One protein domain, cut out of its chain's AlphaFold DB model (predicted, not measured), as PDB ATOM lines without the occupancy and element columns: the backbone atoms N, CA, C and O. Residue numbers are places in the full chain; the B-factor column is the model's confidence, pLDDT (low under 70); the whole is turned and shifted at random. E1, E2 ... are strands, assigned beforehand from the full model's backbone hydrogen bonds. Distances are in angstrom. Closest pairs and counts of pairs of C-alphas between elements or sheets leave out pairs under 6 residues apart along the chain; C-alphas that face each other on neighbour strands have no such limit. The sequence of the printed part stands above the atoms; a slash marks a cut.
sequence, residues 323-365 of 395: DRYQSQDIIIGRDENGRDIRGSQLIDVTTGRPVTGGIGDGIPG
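Overview. This is residues 323 to 365 of the 395 residues of an uncharacterized protein of Pseudomonas mendocina (UniProt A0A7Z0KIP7). A long, twisted hairpin of two strands, E1 and E2, makes the length of this domain, and a tail without named elements, residues 349 to 365, turns at the hairpin's open end and folds back along it. The printed part has 43 residues, with no named helix and two named strands, E1 then E2, which form one antiparallel sheet in the order E1 - E2. The class is all strand, though under half of the residues, 19 of 43, are in named elements. The whole is loose, with a radius of gyration of the C-alphas of 11.8 A, and only just elongated, with spans of 37 by 18 by 12 A.

Arrangement. E1, residues 325 to 334, and E2, residues 340 to 348, are antiparallel neighbours and form a hairpin. Their N-to-C directions stand at 153 degrees. The C-alphas of Arg 334 and Asp 340 face each other at 4.4 A, and those of Tyr 325 and Asp 348 at 4.7 A. N 328 and O 345, 2.8 A apart, and N 343 and O 330, 2.8 A apart, are within hydrogen-bond range. Outside the named strands, residues 353 to 354 form a short antiparallel pairing with residues 347 to 348 of E2.

Along the chain. E1 begins at C-alpha 325 (9.165, 195.602, 26.357) and measures 25.6 A from first to last C-alpha. E2 measures 23.9 A and ends at C-alpha 348 (4.493, 196.381, 26.451). The last printed C-alpha, of Gly 365, is at (9.152, 222.403, 30.418).

Size, cuts and confidence. The two C-alphas farthest apart, those of Asn 337 and Thr 350, are 37.1 A apart. The printed part has no cut, and the link from E1 to E2, 5 residues, is tight. The mean pLDDT of the printed part is 74.7, and residues 356 to 365 are under 70.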
ATOM      1  N   ASP A 323      11.517 190.520  26.154       79.12
ATOM      2  CA  ASP A 323      10.737 190.301  24.930       79.12
ATOM      3  C   ASP A 323       9.393 191.025  25.021       79.12
ATOM      4  O   ASP A 323       8.770 191.340  24.010       79.12
ATOM      5  N   ARG A 324       8.967 191.323  26.253       78.38
ATOM      6  CA  ARG A 324       7.738 192.036  26.563       78.38
ATOM      7  C   ARG A 324       7.840 193.543  26.341       78.38
ATOM      8  O   ARG A 324       6.831 194.153  26.013       78.38
ATOM      9  N   TYR A 325       9.011 194.153  26.500       80.94
ATOM     10  CA  TYR A 325       9.165 195.602  26.357       80.94
ATOM     11  C   TYR A 325      10.001 195.951  25.129       80.94
ATOM     12  O   TYR A 325      11.214 195.753  25.120       80.94
ATOM     13  N   GLN A 326       9.363 196.525  24.109       83.88
ATOM     14  CA  GLN A 326      10.073 197.112  22.975       83.88
ATOM     15  C   GLN A 326      10.184 198.623  23.142       83.88
ATOM     16  O   GLN A 326       9.205 199.304  23.440       83.88
ATOM     17  N   SER A 327      11.386 199.154  22.935       84.56
ATOM     18  CA  SER A 327      11.589 200.593  22.798       84.56
ATOM     19  C   SER A 327      11.095 201.022  21.422       84.56
ATOM     20  O   SER A 327      11.650 200.594  20.413       84.56
ATOM     21  N   GLN A 328      10.071 201.867  21.381       83.75
ATOM     22  CA  GLN A 328       9.634 202.545  20.170       83.75
ATOM     23  C   GLN A 328      10.096 204.000  20.208       83.75
ATOM     24  O   GLN A 328       9.952 204.683  21.225       83.75
ATOM     25  N   ASP A 329      10.632 204.476  19.089       84.06
ATOM     26  CA  ASP A 329      10.932 205.891  18.905       84.06
ATOM     27  C   ASP A 329       9.625 206.661  18.701       84.06
ATOM     28  O   ASP A 329       8.879 206.415  17.751       84.06
ATOM     29  N   ILE A 330       9.357 207.608  19.594       83.19
ATOM     30  CA  ILE A 330       8.215 208.514  19.540       83.19
ATOM     31  C   ILE A 330       8.696 209.956  19.388       83.19
ATOM     32  O   ILE A 330       9.779 210.335  19.839       83.19
ATOM     33  N   ILE A 331       7.879 210.788  18.752       81.12
ATOM     34  CA  ILE A 331       8.107 212.232  18.707       81.12
ATOM     35  C   ILE A 331       7.508 212.811  19.990       81.12
ATOM     36  O   ILE A 331       6.295 212.780  20.175       81.12
ATOM     37  N   ILE A 332       8.366 213.286  20.892       82.00
ATOM     38  CA  ILE A 332       7.975 213.844  22.195       82.00
ATOM     39  C   ILE A 332       7.578 215.320  22.053       82.00
ATOM     40  O   ILE A 332       6.764 215.825  22.820       82.00
ATOM     41  N   GLY A 333       8.115 216.013  21.051       83.06
ATOM     42  CA  GLY A 333       7.773 217.400  20.763       83.06
ATOM     43  C   GLY A 333       8.454 217.904  19.500       83.06
ATOM     44  O   GLY A 333       9.049 217.127  18.755       83.06
ATOM     45  N   ARG A 334       8.394 219.214  19.271       85.38
ATOM     46  CA  ARG A 334       9.193 219.909  18.258       85.38
ATOM     47  C   ARG A 334       9.998 221.014  18.919       85.38
ATOM     48  O   ARG A 334       9.516 221.640  19.857       85.38
ATOM     49  N   ASP A 335      11.224 221.212  18.452       83.81
ATOM     50  CA  ASP A 335      12.047 222.335  18.881       83.81
ATOM     51  C   ASP A 335      11.550 223.655  18.263       83.81
ATOM     52  O   ASP A 335      10.672 223.677  17.395       83.81
ATOM     53  N   GLU A 336      12.134 224.771  18.702       78.12
ATOM     54  CA  GLU A 336      11.811 226.119  18.212       78.12
ATOM     55  C   GLU A 336      12.064 226.293  16.702       78.12
ATOM     56  O   GLU A 336      11.498 227.181  16.068       78.12
ATOM     57  N   ASN A 337      12.880 225.420  16.102       85.19
ATOM     58  CA  ASN A 337      13.188 225.406  14.673       85.19
ATOM     59  C   ASN A 337      12.276 224.447  13.883       85.19
ATOM     60  O   ASN A 337      12.507 224.217  12.693       85.19
ATOM     61  N   GLY A 338      11.263 223.860  14.529       83.00
ATOM     62  CA  GLY A 338      10.326 222.915  13.928       83.00
ATOM     63  C   GLY A 338      10.888 221.509  13.696       83.00
ATOM     64  O   GLY A 338      10.265 220.728  12.977       83.00
ATOM     65  N   ARG A 339      12.044 221.158  14.272       84.88
ATOM     66  CA  ARG A 339      12.599 219.799  14.207       84.88
ATOM     67  C   ARG A 339      11.957 218.922  15.267       84.88
ATOM     68  O   ARG A 339      11.819 219.321  16.420       84.88
ATOM     69  N   ASP A 340      11.612 217.700  14.885       85.69
ATOM     70  CA  ASP A 340      11.041 216.725  15.809       85.69
ATOM     71  C   ASP A 340      12.058 216.336  16.894       85.69
ATOM     72  O   ASP A 340      13.145 215.822  16.611       85.69
ATOM     73  N   ILE A 341      11.672 216.537  18.149       78.12
ATOM     74  CA  ILE A 341      12.360 216.015  19.323       78.12
ATOM     75  C   ILE A 341      11.903 214.571  19.480       78.12
ATOM     76  O   ILE A 341      10.767 214.294  19.872       78.12
ATOM     77  N   ARG A 342      12.790 213.640  19.142       82.75
ATOM     78  CA  ARG A 342      12.548 212.204  19.291       82.75
ATOM     79  C   ARG A 342      12.951 211.751  20.687       82.75
ATOM     80  O   ARG A 342      13.973 212.188  21.210       82.75
ATOM     81  N   GLY A 343      12.198 210.825  21.255       84.81
ATOM     82  CA  GLY A 343      12.666 210.027  22.377       84.81
ATOM     83  C   GLY A 343      12.050 208.644  22.357       84.81
ATOM     84  O   GLY A 343      11.324 208.293  21.434       84.81
ATOM     85  N   SER A 344      12.379 207.834  23.352       82.75
ATOM     86  CA  SER A 344      11.960 206.441  23.400       82.75
ATOM     87  C   SER A 344      10.833 206.233  24.405       82.75
ATOM     88  O   SER A 344      10.888 206.689  25.552       82.75
ATOM     89  N   GLN A 345       9.807 205.505  23.975       84.12
ATOM     90  CA  GLN A 345       8.759 204.984  24.838       84.12
ATOM     91  C   GLN A 345       8.830 203.462  24.839       84.12
ATOM     92  O   GLN A 345       8.910 202.827  23.791       84.12
ATOM     93  N   LEU A 346       8.807 202.871  26.030       82.25
ATOM     94  CA  LEU A 346       8.684 201.427  26.163       82.25
ATOM     95  C   LEU A 346       7.225 201.037  25.930       82.25
ATOM     96  O   LEU A 346       6.326 201.556  26.592       82.25
ATOM     97  N   ILE A 347       7.006 200.115  25.002       83.38
ATOM     98  CA  ILE A 347       5.711 199.509  24.712       83.38
ATOM     99  C   ILE A 347       5.739 198.092  25.252       83.38
ATOM    100  O   ILE A 347       6.628 197.310  24.912       83.38
ATOM    101  N   ASP A 348       4.756 197.763  26.084       82.56
ATOM    102  CA  ASP A 348       4.493 196.381  26.451       82.56
ATOM    103  C   ASP A 348       3.828 195.687  25.255       82.56
ATOM    104  O   ASP A 348       2.645 195.898  24.985       82.56
ATOM    105  N   VAL A 349       4.578 194.862  24.523       81.19
ATOM    106  CA  VAL A 349       4.089 194.186  23.313       81.19
ATOM    107  C   VAL A 349       2.984 193.174  23.607       81.19
ATOM    108  O   VAL A 349       2.208 192.853  22.713       81.19
ATOM    109  N   THR A 350       2.866 192.693  24.850       75.81
ATOM    110  CA  THR A 350       1.790 191.760  25.221       75.81
ATOM    111  C   THR A 350       0.458 192.469  25.440       75.81
ATOM    112  O   THR A 350      -0.593 191.882  25.196       75.81
ATOM    113  N   THR A 351       0.480 193.731  25.875       78.19
ATOM    114  CA  THR A 351      -0.740 194.517  26.119       78.19
ATOM    115  C   THR A 351      -0.994 195.574  25.045       78.19
ATOM    116  O   THR A 351      -2.091 196.131  24.990       78.19
ATOM    117  N   GLY A 352       0.001 195.865  24.200       78.31
ATOM    118  CA  GLY A 352      -0.020 196.944  23.210       78.31
ATOM    119  C   GLY A 352      -0.051 198.340  23.834       78.31
ATOM    120  O   GLY A 352      -0.348 199.313  23.142       78.31
ATOM    121  N   ARG A 353       0.194 198.453  25.146       78.94
ATOM    122  CA  ARG A 353       0.087 199.712  25.887       78.94
ATOM    123  C   ARG A 353       1.469 200.300  26.162       78.94
ATOM    124  O   ARG A 353       2.413 199.547  26.420       78.94
ATOM    125  N   PRO A 354       1.601 201.636  26.151       77.50
ATOM    126  CA  PRO A 354       2.814 202.275  26.628       77.50
ATOM    127  C   PRO A 354       2.997 201.989  28.119       77.50
ATOM    128  O   PRO A 354       2.041 202.032  28.898       77.50
ATOM    129  N   VAL A 355       4.232 201.711  28.525       79.81
ATOM    130  CA  VAL A 355       4.594 201.616  29.938       79.81
ATOM    131  C   VAL A 355       4.618 203.037  30.490       79.81
ATOM    132  O   VAL A 355       5.503 203.827  30.156       79.81
ATOM    133  N   THR A 356       3.615 203.384  31.295       55.91
ATOM    134  CA  THR A 356       3.501 204.699  31.935       55.91
ATOM    135  C   THR A 356       4.790 205.016  32.702       55.91
ATOM    136  O   THR A 356       5.211 204.235  33.560       55.91
ATOM    137  N   GLY A 357       5.446 206.134  32.372       62.44
ATOM    138  CA  GLY A 357       6.793 206.466  32.858       62.44
ATOM    139  C   GLY A 357       7.936 206.348  31.839       62.44
ATOM    140  O   GLY A 357       9.098 206.420  32.243       62.44
ATOM    141  N   GLY A 358       7.645 206.188  30.543       52.81
ATOM    142  CA  GLY A 358       8.618 206.457  29.475       52.81
ATOM    143  C   GLY A 358       9.126 207.908  29.521       52.81
ATOM    144  O   GLY A 358       8.464 208.784  30.071       52.81
ATOM    145  N   ILE A 359      10.299 208.168  28.938       50.22
ATOM    146  CA  ILE A 359      11.106 209.403  29.080       50.22
ATOM    147  C   ILE A 359      10.341 210.714  28.753       50.22
ATOM    148  O   ILE A 359      10.787 211.792  29.134       50.22
ATOM    149  N   GLY A 360       9.162 210.645  28.127       49.41
ATOM    150  CA  GLY A 360       8.294 211.800  27.866       49.41
ATOM    151  C   GLY A 360       7.491 212.347  29.060       49.41
ATOM    152  O   GLY A 360       7.058 213.489  28.991       49.41
ATOM    153  N   ASP A 361       7.310 211.597  30.155       47.84
ATOM    154  CA  ASP A 361       6.366 211.970  31.237       47.84
ATOM    155  C   ASP A 361       6.928 212.935  32.305       47.84
ATOM    156  O   ASP A 361       6.246 213.249  33.282       47.84
ATOM    157  N   GLY A 362       8.175 213.401  32.180       46.84
ATOM    158  CA  GLY A 362       8.826 214.112  33.287       46.84
ATOM    159  C   GLY A 362       9.904 215.125  32.935       46.84
ATOM    160  O   GLY A 362      10.600 215.560  33.849       46.84
ATOM    161  N   ILE A 363      10.075 215.507  31.665       51.41
ATOM    162  CA  ILE A 363      11.010 216.587  31.322       51.41
ATOM    163  C   ILE A 363      10.347 217.919  31.715       51.41
ATOM    164  O   ILE A 363       9.344 218.296  31.102       51.41
ATOM    165  N   PRO A 364      10.858 218.645  32.731       41.53
ATOM    166  CA  PRO A 364      10.280 219.921  33.133       41.53
ATOM    167  C   PRO A 364      10.369 220.902  31.960       41.53
ATOM    168  O   PRO A 364      11.459 221.159  31.457       41.53
ATOM    169  N   GLY A 365       9.227 221.432  31.517       53.97
ATOM    170  CA  GLY A 365       9.152 222.403  30.418       53.97
ATOM    171  C   GLY A 365       8.679 221.850  29.071       53.97
ATOM    172  O   GLY A 365       8.459 222.643  28.161       53.97
TER     173      GLY A 365